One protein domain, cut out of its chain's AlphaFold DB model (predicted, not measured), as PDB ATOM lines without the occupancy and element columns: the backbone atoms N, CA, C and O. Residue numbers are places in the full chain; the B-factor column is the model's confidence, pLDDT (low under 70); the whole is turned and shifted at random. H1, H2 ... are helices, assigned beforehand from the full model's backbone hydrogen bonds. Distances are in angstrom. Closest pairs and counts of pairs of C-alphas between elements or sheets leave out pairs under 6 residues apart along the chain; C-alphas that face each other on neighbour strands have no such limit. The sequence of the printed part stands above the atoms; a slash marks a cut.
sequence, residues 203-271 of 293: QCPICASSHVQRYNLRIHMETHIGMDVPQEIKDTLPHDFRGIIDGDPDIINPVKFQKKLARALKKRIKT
ATOM      1  N   GLN A 203     -35.770 -43.689 -53.353       84.88
ATOM      2  CA  GLN A 203     -37.207 -43.930 -53.267       84.88
ATOM      3  C   GLN A 203     -37.557 -44.736 -52.016       84.88
ATOM      4  O   GLN A 203     -36.810 -45.620 -51.590       84.88
ATOM      5  N   CYS A 204     -38.694 -44.406 -51.414       87.69
ATOM      6  CA  CYS A 204     -39.276 -45.209 -50.359       87.69
ATOM      7  C   CYS A 204     -39.974 -46.440 -50.962       87.69
ATOM      8  O   CYS A 204     -40.760 -46.292 -51.889       87.69
ATOM      9  N   PRO A 205     -39.737 -47.647 -50.425       84.00
ATOM     10  CA  PRO A 205     -40.416 -48.861 -50.885       84.00
ATOM     11  C   PRO A 205     -41.864 -49.001 -50.374       84.00
ATOM     12  O   PRO A 205     -42.585 -49.876 -50.832       84.00
ATOM     13  N   ILE A 206     -42.291 -48.166 -49.418       84.69
ATOM     14  CA  ILE A 206     -43.623 -48.225 -48.781       84.69
ATOM     15  C   ILE A 206     -44.555 -47.127 -49.320       84.69
ATOM     16  O   ILE A 206     -45.772 -47.279 -49.307       84.69
ATOM     17  N   CYS A 207     -44.013 -46.003 -49.797       87.38
ATOM     18  CA  CYS A 207     -44.804 -44.901 -50.342       87.38
ATOM     19  C   CYS A 207     -44.083 -44.202 -51.496       87.38
ATOM     20  O   CYS A 207     -42.877 -44.335 -51.661       87.38
ATOM     21  N   ALA A 208     -44.796 -43.357 -52.242       84.06
ATOM     22  CA  ALA A 208     -44.259 -42.651 -53.408       84.06
ATOM     23  C   ALA A 208     -43.210 -41.554 -53.094       84.06
ATOM     24  O   ALA A 208     -42.848 -40.766 -53.969       84.06
ATOM     25  N   SER A 209     -42.727 -41.443 -51.850       84.69
ATOM     26  CA  SER A 209     -41.764 -40.401 -51.490       84.69
ATOM     27  C   SER A 209     -40.353 -40.724 -51.990       84.69
ATOM     28  O   SER A 209     -39.908 -41.872 -51.987       84.69
ATOM     29  N   SER A 210     -39.621 -39.686 -52.397       85.31
ATOM     30  CA  SER A 210     -38.232 -39.797 -52.840       85.31
ATOM     31  C   SER A 210     -37.354 -38.771 -52.130       85.31
ATOM     32  O   SER A 210     -37.739 -37.619 -51.926       85.31
ATOM     33  N   HIS A 211     -36.156 -39.199 -51.735       85.38
ATOM     34  CA  HIS A 211     -35.252 -38.427 -50.887       85.38
ATOM     35  C   HIS A 211     -33.899 -38.267 -51.558       85.38
ATOM     36  O   HIS A 211     -33.334 -39.227 -52.061       85.38
ATOM     37  N   VAL A 212     -33.332 -37.064 -51.508       82.31
ATOM     38  CA  VAL A 212     -32.022 -36.787 -52.124       82.31
ATOM     39  C   VAL A 212     -30.893 -37.585 -51.457       82.31
ATOM     40  O   VAL A 212     -29.914 -37.926 -52.098       82.31
ATOM     41  N   GLN A 213     -31.019 -37.925 -50.170       80.25
ATOM     42  CA  GLN A 213     -29.972 -38.622 -49.412       80.25
ATOM     43  C   GLN A 213     -30.524 -39.852 -48.690       80.25
ATOM     44  O   GLN A 213     -31.625 -39.809 -48.137       80.25
ATOM     45  N   ARG A 214     -29.718 -40.919 -48.587       81.88
ATOM     46  CA  ARG A 214     -30.083 -42.144 -47.850       81.88
ATOM     47  C   ARG A 214     -30.380 -41.877 -46.371       81.88
ATOM     48  O   ARG A 214     -31.267 -42.502 -45.799       81.88
ATOM     49  N   TYR A 215     -29.677 -40.926 -45.752       83.25
ATOM     50  CA  TYR A 215     -29.952 -40.499 -44.376       83.25
ATOM     51  C   TYR A 215     -31.374 -39.940 -44.219       83.25
ATOM     52  O   TYR A 215     -32.051 -40.279 -43.250       83.25
ATOM     53  N   ASN A 216     -31.832 -39.137 -45.185       87.25
ATOM     54  CA  ASN A 216     -33.185 -38.577 -45.190       87.25
ATOM     55  C   ASN A 216     -34.224 -39.678 -45.411       87.25
ATOM     56  O   ASN A 216     -35.215 -39.714 -44.690       87.25
ATOM     57  N   LEU A 217     -33.953 -40.627 -46.320       89.06
ATOM     58  CA  LEU A 217     -34.808 -41.802 -46.506       89.06
ATOM     59  C   LEU A 217     -34.951 -42.599 -45.201       89.06
ATOM     60  O   LEU A 217     -36.058 -42.948 -44.813       89.06
ATOM     61  N   ARG A 218     -33.850 -42.842 -44.487       89.31
ATOM     62  CA  ARG A 218     -33.858 -43.551 -43.200       89.31
ATOM     63  C   ARG A 218     -34.723 -42.845 -42.154       89.31
ATOM     64  O   ARG A 218     -35.502 -43.503 -41.482       89.31
ATOM     65  N   ILE A 219     -34.609 -41.521 -42.020       85.12
ATOM     66  CA  ILE A 219     -35.488 -40.756 -41.119       85.12
ATOM     67  C   ILE A 219     -36.937 -40.846 -41.588       85.12
ATOM     68  O   ILE A 219     -37.841 -41.003 -40.775       85.12
ATOM     69  N   HIS A 220     -37.172 -40.780 -42.896       88.69
ATOM     70  CA  HIS A 220     -38.506 -40.948 -43.445       88.69
ATOM     71  C   HIS A 220     -39.094 -42.334 -43.130       88.69
ATOM     72  O   HIS A 220     -40.283 -42.404 -42.828       88.69
ATOM     73  N   MET A 221     -38.294 -43.408 -43.087       89.12
ATOM     74  CA  MET A 221     -38.771 -44.739 -42.671       89.12
ATOM     75  C   MET A 221     -39.395 -44.735 -41.269       89.12
ATOM     76  O   MET A 221     -40.306 -45.510 -41.001       89.12
ATOM     77  N   GLU A 222     -38.997 -43.814 -40.389       87.62
ATOM     78  CA  GLU A 222     -39.593 -43.678 -39.056       87.62
ATOM     79  C   GLU A 222     -41.060 -43.219 -39.104       87.62
ATOM     80  O   GLU A 222     -41.802 -43.405 -38.142       87.62
ATOM     81  N   THR A 223     -41.505 -42.631 -40.221       85.50
ATOM     82  CA  THR A 223     -42.916 -42.257 -40.428       85.50
ATOM     83  C   THR A 223     -43.810 -43.459 -40.727       85.50
ATOM     84  O   THR A 223     -45.023 -43.381 -40.512       85.50
ATOM     85  N   HIS A 224     -43.207 -44.577 -41.140       85.19
ATOM     86  CA  HIS A 224     -43.881 -45.852 -41.391       85.19
ATOM     87  C   HIS A 224     -43.958 -46.745 -40.149       85.19
ATOM     88  O   HIS A 224     -44.593 -47.794 -40.190       85.19
ATOM     89  N   ILE A 225     -43.376 -46.326 -39.017       87.25
ATOM     90  CA  ILE A 225     -43.505 -47.040 -37.740       87.25
ATOM     91  C   ILE A 225     -44.989 -47.189 -37.381       87.25
ATOM     92  O   ILE A 225     -45.754 -46.219 -37.425       87.25
ATOM     93  N   GLY A 226     -45.396 -48.416 -37.054       76.62
ATOM     94  CA  GLY A 226     -46.783 -48.759 -36.744       76.62
ATOM     95  C   GLY A 226     -47.738 -48.665 -37.937       76.62
ATOM     96  O   GLY A 226     -48.922 -48.432 -37.723       76.62
ATOM     97  N   MET A 227     -47.252 -48.700 -39.184       82.75
ATOM     98  CA  MET A 227     -48.098 -49.044 -40.339       82.75
ATOM     99  C   MET A 227     -48.176 -50.558 -40.464       82.75
ATOM    100  O   MET A 227     -47.169 -51.241 -40.263       82.75
ATOM    101  N   ASP A 228     -49.332 -51.051 -40.896       78.69
ATOM    102  CA  ASP A 228     -49.444 -52.405 -41.426       78.69
ATOM    103  C   ASP A 228     -48.772 -52.447 -42.797       78.69
ATOM    104  O   ASP A 228     -49.378 -52.215 -43.842       78.69
ATOM    105  N   VAL A 229     -47.456 -52.651 -42.773       81.62
ATOM    106  CA  VAL A 229     -46.653 -52.866 -43.974       81.62
ATOM    107  C   VAL A 229     -46.785 -54.340 -44.365       81.62
ATOM    108  O   VAL A 229     -46.442 -55.192 -43.538       81.62
ATOM    109  N   PRO A 230     -47.235 -54.654 -45.595       84.00
ATOM    110  CA  PRO A 230     -47.314 -56.025 -46.090       84.00
ATOM    111  C   PRO A 230     -45.994 -56.781 -45.908       84.00
ATOM    112  O   PRO A 230     -44.916 -56.224 -46.138       84.00
ATOM    113  N   GLN A 231     -46.074 -58.054 -45.518       80.31
ATOM    114  CA  GLN A 231     -44.890 -58.868 -45.226       80.31
ATOM    115  C   GLN A 231     -43.972 -59.015 -46.449       80.31
ATOM    116  O   GLN A 231     -42.760 -58.889 -46.318       80.31
ATOM    117  N   GLU A 232     -44.555 -59.134 -47.643       82.25
ATOM    118  CA  GLU A 232     -43.832 -59.160 -48.921       82.25
ATOM    119  C   GLU A 232     -42.916 -57.940 -49.092       82.25
ATOM    120  O   GLU A 232     -41.772 -58.056 -49.524       82.25
ATOM    121  N   ILE A 233     -43.387 -56.756 -48.685       81.12
ATOM    122  CA  ILE A 233     -42.587 -55.532 -48.731       81.12
ATOM    123  C   ILE A 233     -41.509 -55.584 -47.651       81.12
ATOM    124  O   ILE A 233     -40.357 -55.277 -47.950       81.12
ATOM    125  N   LYS A 234     -41.836 -56.014 -46.423       81.19
ATOM    126  CA  LYS A 234     -40.866 -56.125 -45.317       81.19
ATOM    127  C   LYS A 234     -39.682 -57.033 -45.654       81.19
ATOM    128  O   LYS A 234     -38.560 -56.700 -45.275       81.19
ATOM    129  N   ASP A 235     -39.910 -58.116 -46.387       82.19
ATOM    130  CA  ASP A 235     -38.865 -59.077 -46.759       82.19
ATOM    131  C   ASP A 235     -37.894 -58.510 -47.808       82.19
ATOM    132  O   ASP A 235     -36.720 -58.882 -47.849       82.19
ATOM    133  N   THR A 236     -38.342 -57.542 -48.612       82.06
ATOM    134  CA  THR A 236     -37.477 -56.808 -49.552       82.06
ATOM    135  C   THR A 236     -36.686 -55.669 -48.896       82.06
ATOM    136  O   THR A 236     -35.790 -55.092 -49.524       82.06
ATOM    137  N   LEU A 237     -36.980 -55.322 -47.634       82.38
ATOM    138  CA  LEU A 237     -36.316 -54.217 -46.948       82.38
ATOM    139  C   LEU A 237     -34.916 -54.602 -46.449       82.38
ATOM    140  O   LEU A 237     -34.737 -55.626 -45.788       82.38
ATOM    141  N   PRO A 238     -33.917 -53.722 -46.639       81.56
ATOM    142  CA  PRO A 238     -32.664 -53.786 -45.899       81.56
ATOM    143  C   PRO A 238     -32.883 -53.869 -44.377       81.56
ATOM    144  O   PRO A 238     -33.782 -53.216 -43.841       81.56
ATOM    145  N   HIS A 239     -32.022 -54.616 -43.672       80.69
ATOM    146  CA  HIS A 239     -32.114 -54.833 -42.216       80.69
ATOM    147  C   HIS A 239     -32.219 -53.522 -41.418       80.69
ATOM    148  O   HIS A 239     -32.976 -53.437 -40.456       80.69
ATOM    149  N   ASP A 240     -31.503 -52.476 -41.841       82.44
ATOM    150  CA  ASP A 240     -31.537 -51.155 -41.213       82.44
ATOM    151  C   ASP A 240     -32.900 -50.457 -41.335       82.44
ATOM    152  O   ASP A 240     -33.238 -49.660 -40.468       82.44
ATOM    153  N   PHE A 241     -33.700 -50.745 -42.364       87.25
ATOM    154  CA  PHE A 241     -35.056 -50.200 -42.514       87.25
ATOM    155  C   PHE A 241     -36.115 -51.093 -41.871       87.25
ATOM    156  O   PHE A 241     -37.015 -50.575 -41.211       87.25
ATOM    157  N   ARG A 242     -35.976 -52.418 -41.999       85.06
ATOM    158  CA  ARG A 242     -36.847 -53.388 -41.323       85.06
ATOM    159  C   ARG A 242     -36.803 -53.206 -39.805       85.06
ATOM    160  O   ARG A 242     -37.843 -53.016 -39.186       85.06
ATOM    161  N   GLY A 243     -35.606 -53.122 -39.223       84.81
ATOM    162  CA  GLY A 243     -35.450 -52.922 -37.782       84.81
ATOM    163  C   GLY A 243     -35.966 -51.572 -37.267       84.81
ATOM    164  O   GLY A 243     -36.341 -51.471 -36.105       84.81
ATOM    165  N   ILE A 244     -36.079 -50.540 -38.116       86.62
ATOM    166  CA  ILE A 244     -36.754 -49.281 -37.740       86.62
ATOM    167  C   ILE A 244     -38.256 -49.506 -37.540       86.62
ATOM    168  O   ILE A 244     -38.823 -48.973 -36.588       86.62
ATOM    169  N   ILE A 245     -38.893 -50.265 -38.435       85.38
ATOM    170  CA  ILE A 245     -40.335 -50.546 -38.400       85.38
ATOM    171  C   ILE A 245     -40.659 -51.506 -37.254       85.38
ATOM    172  O   ILE A 245     -41.612 -51.264 -36.514       85.38
ATOM    173  N   ASP A 246     -39.831 -52.537 -37.087       83.94
ATOM    174  CA  ASP A 246     -40.005 -53.579 -36.071       83.94
ATOM    175  C   ASP A 246     -39.552 -53.126 -34.665       83.94
ATOM    176  O   ASP A 246     -39.842 -53.796 -33.677       83.94
ATOM    177  N   GLY A 247     -38.879 -51.973 -34.546       81.88
ATOM    178  CA  GLY A 247     -38.433 -51.424 -33.261       81.88
ATOM    179  C   GLY A 247     -37.243 -52.164 -32.646       81.88
ATOM    180  O   GLY A 247     -37.163 -52.278 -31.425       81.88
ATOM    181  N   ASP A 248     -36.330 -52.653 -33.487       84.25
ATOM    182  CA  ASP A 248     -35.122 -53.383 -33.094       84.25
ATOM    183  C   ASP A 248     -34.270 -52.556 -32.098       84.25
ATOM    184  O   ASP A 248     -33.826 -51.454 -32.460       84.25
ATOM    185  N   PRO A 249     -34.019 -53.059 -30.868       77.31
ATOM    186  CA  PRO A 249     -33.251 -52.365 -29.834       77.31
ATOM    187  C   PRO A 249     -31.837 -51.947 -30.259       77.31
ATOM    188  O   PRO A 249     -31.339 -50.936 -29.753       77.31
ATOM    189  N   ASP A 250     -31.217 -52.671 -31.199       83.56
ATOM    190  CA  ASP A 250     -29.869 -52.380 -31.704       83.56
ATOM    191  C   ASP A 250     -29.855 -51.203 -32.695       83.56
ATOM    192  O   ASP A 250     -28.830 -50.548 -32.900       83.56
ATOM    193  N   ILE A 251     -31.006 -50.889 -33.300       79.88
ATOM    194  CA  ILE A 251     -31.163 -49.808 -34.286       79.88
ATOM    195  C   ILE A 251     -31.852 -48.593 -33.656       79.88
ATOM    196  O   ILE A 251     -31.467 -47.442 -33.911       79.88
ATOM    197  N   ILE A 252     -32.866 -48.817 -32.817       79.88
ATOM    198  CA  ILE A 252     -33.600 -47.777 -32.097       79.88
ATOM    199  C   ILE A 252     -33.809 -48.202 -30.644       79.88
ATOM    200  O   ILE A 252     -34.519 -49.150 -30.346       79.88
ATOM    201  N   ASN A 253     -33.303 -47.390 -29.714       84.25
ATOM    202  CA  ASN A 253     -33.583 -47.556 -28.288       84.25
ATOM    203  C   ASN A 253     -35.111 -47.633 -28.002       84.25
ATOM    204  O   ASN A 253     -35.838 -46.737 -28.455       84.25
ATOM    205  N   PRO A 254     -35.595 -48.590 -27.181       81.62
ATOM    206  CA  PRO A 254     -37.024 -48.805 -26.915       81.62
ATOM    207  C   PRO A 254     -37.798 -47.563 -26.441       81.62
ATOM    208  O   PRO A 254     -38.900 -47.284 -26.916       81.62
ATOM    209  N   VAL A 255     -37.206 -46.742 -25.566       81.50
ATOM    210  CA  VAL A 255     -37.829 -45.498 -25.067       81.50
ATOM    211  C   VAL A 255     -37.975 -44.476 -26.195       81.50
ATOM    212  O   VAL A 255     -38.960 -43.737 -26.289       81.50
ATOM    213  N   LYS A 256     -36.982 -44.420 -27.083       83.81
ATOM    214  CA  LYS A 256     -37.001 -43.545 -28.256       83.81
ATOM    215  C   LYS A 256     -38.008 -44.048 -29.291       83.81
ATOM    216  O   LYS A 256     -38.697 -43.219 -29.883       83.81
ATOM    217  N   PHE A 257     -38.119 -45.362 -29.471       87.12
ATOM    218  CA  PHE A 257     -39.102 -45.993 -30.348       87.12
ATOM    219  C   PHE A 257     -40.531 -45.668 -29.909       87.12
ATOM    220  O   PHE A 257     -41.282 -45.107 -30.700       87.12
ATOM    221  N   GLN A 258     -40.877 -45.873 -28.633       83.56
ATOM    222  CA  GLN A 258     -42.210 -45.543 -28.111       83.56
ATOM    223  C   GLN A 258     -42.581 -44.070 -28.334       83.56
ATOM    224  O   GLN A 258     -43.679 -43.758 -28.793       83.56
ATOM    225  N   LYS A 259     -41.644 -43.144 -28.084       88.06
ATOM    226  CA  LYS A 259     -41.856 -41.712 -28.358       88.06
ATOM    227  C   LYS A 259     -42.094 -41.435 -29.846       88.06
ATOM    228  O   LYS A 259     -42.911 -40.574 -30.175       88.06
ATOM    229  N   LYS A 260     -41.384 -42.124 -30.745       87.12
ATOM    230  CA  LYS A 260     -41.560 -41.986 -32.202       87.12
ATOM    231  C   LYS A 260     -42.886 -42.578 -32.667       87.12
ATOM    232  O   LYS A 260     -43.612 -41.881 -33.370       87.12
ATOM    233  N   LEU A 261     -43.237 -43.776 -32.205       86.25
ATOM    234  CA  LEU A 261     -44.522 -44.422 -32.464       86.25
ATOM    235  C   LEU A 261     -45.683 -43.524 -32.017       86.25
ATOM    236  O   LEU A 261     -46.555 -43.210 -32.818       86.25
ATOM    237  N   ALA A 262     -45.645 -42.999 -30.789       86.06
ATOM    238  CA  ALA A 262     -46.681 -42.097 -30.284       86.06
ATOM    239  C   ALA A 262     -46.839 -40.830 -31.147       86.06
ATOM    240  O   ALA A 262     -47.956 -40.385 -31.409       86.06
ATOM    241  N   ARG A 263     -45.731 -40.241 -31.619       86.56
ATOM    242  CA  ARG A 263     -45.765 -39.081 -32.531       86.56
ATOM    243  C   ARG A 263     -46.331 -39.448 -33.904       86.56
ATOM    244  O   ARG A 263     -47.122 -38.678 -34.445       86.56
ATOM    245  N   ALA A 264     -45.939 -40.597 -34.454       84.69
ATOM    246  CA  ALA A 264     -46.416 -41.084 -35.744       84.69
ATOM    247  C   ALA A 264     -47.926 -41.365 -35.711       84.69
ATOM    248  O   ALA A 264     -48.656 -40.847 -36.554       84.69
ATOM    249  N   LEU A 265     -48.405 -42.076 -34.685       84.25
ATOM    250  CA  LEU A 265     -49.827 -42.362 -34.483       84.25
ATOM    251  C   LEU A 265     -50.647 -41.077 -34.303       84.25
ATOM    252  O   LEU A 265     -51.647 -40.896 -34.991       84.25
ATOM    253  N   LYS A 266     -50.189 -40.124 -33.476       85.69
ATOM    254  CA  LYS A 266     -50.859 -38.814 -33.322       85.69
ATOM    255  C   LYS A 266     -50.970 -38.047 -34.641       85.69
ATOM    256  O   LYS A 266     -52.007 -37.453 -34.924       85.69
ATOM    257  N   LYS A 267     -49.908 -38.052 -35.455       83.50
ATOM    258  CA  LYS A 267     -49.920 -37.395 -36.770       83.50
ATOM    259  C   LYS A 267     -50.929 -38.055 -37.716       83.50
ATOM    260  O   LYS A 267     -51.591 -37.334 -38.461       83.50
ATOM    261  N   ARG A 268     -51.063 -39.386 -37.668       81.25
ATOM    262  CA  ARG A 268     -52.047 -40.132 -38.467       81.25
ATOM    263  C   ARG A 268     -53.476 -39.843 -38.055       81.25
ATOM    264  O   ARG A 268     -54.249 -39.466 -38.918       81.25
ATOM    265  N   ILE A 269     -53.781 -39.897 -36.759       82.06
ATOM    266  CA  ILE A 269     -55.114 -39.543 -36.244       82.06
ATOM    267  C   ILE A 269     -55.519 -38.148 -36.739       82.06
ATOM    268  O   ILE A 269     -56.612 -37.960 -37.249       82.06
ATOM    269  N   LYS A 270     -54.601 -37.172 -36.688       83.25
ATOM    270  CA  LYS A 270     -54.876 -35.825 -37.207       83.25
ATOM    271  C   LYS A 270     -55.122 -35.791 -38.724       83.25
ATOM    272  O   LYS A 270     -55.904 -34.976 -39.197       83.25
ATOM    273  N   THR A 271     -54.433 -36.626 -39.502       81.69
ATOM    274  CA  THR A 271     -54.611 -36.657 -40.965       81.69
ATOM    275  C   THR A 271     -55.883 -37.389 -41.372       81.69
ATOM    276  O   THR A 271     -56.558 -36.906 -42.272       81.69
TER     277      THR A 271
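AT A GLANCE: This is residues 203 to 271 of the 293 residues of an uncharacterized protein of Tigriopus californicus (UniProt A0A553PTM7). One long helix, H4, lies across the last turn of H1, over a small cluster of shorter helices in which H1 and H3 pack side by side and H2 lies near the side of H3 away from H1. The stretch of residues 203 to 213, with no named element, loops round the side of the cluster away from H4. The printed part has 69 residues with four named helices, in the order H1, H2, H3, H4, and no named strand, and its class is all helix. It is compact, with a radius of gyration of the C-alphas of 11.7 A, and the C-alphas span 30 by 25 by 25 A.

IN THESE COORDINATES: H4, the longest helix, holds residues 254 to 271 and measures 25.6 A from C-alpha 254 at (-37.024, -48.805, -26.915) to C-alpha 271 at (-54.611, -36.657, -40.965). H1 holds residues 214 to 224 and measures 15.7 A from its first C-alpha, at (-30.083, -42.144, -47.850), to its last. H3 holds residues 239 to 246, with 10.1 A between its first and last C-alphas. H2 holds residues 231 to 236 and measures 8.8 A.

HOW THE PARTS SIT: H4 and H1 only just touch, with 3 pairs of C-alphas within 8 A, and H4 does so with residues 260 to 264 alone. Their closest C-alphas, those of Ala 264 and Thr 223, are 6.0 A apart. They run the same way at a steep tilt of 69 degrees, only just short of about perpendicular. H1 touches H3 with 7 such pairs, the closest being the C-alphas of Glu 222 and Ile 244 at 6.4 A. These two run the same way at a shallow tilt of 22 degrees. H3 and H2 are close but not clearly touching, their closest C-alphas being those of Arg 242 and Lys 234 at 6.3 A. They run opposite ways at a shallow tilt of 24 degrees. H2 is apart from H4 and from H1. H3 and H4 are only just apart, with their closest C-alphas at 8.4 A. In H4 every O i to N i+4 pair is within hydrogen-bond range, against 4 of 7 in H1, 1 of 2 in H2 and 3 of 4 in H3.

THE WHOLE: The two C-alphas farthest apart are those of Asp 250 and Thr 271, at 30.7 A, and the outline is rounded. The printed part runs from residue 203 to 271 with no cut. The link from H2 to H3 is tight, and those from H1 to H2 and from H3 to H4 are short. The mean pLDDT of the printed part is 83.9, and no printed residue is under 70.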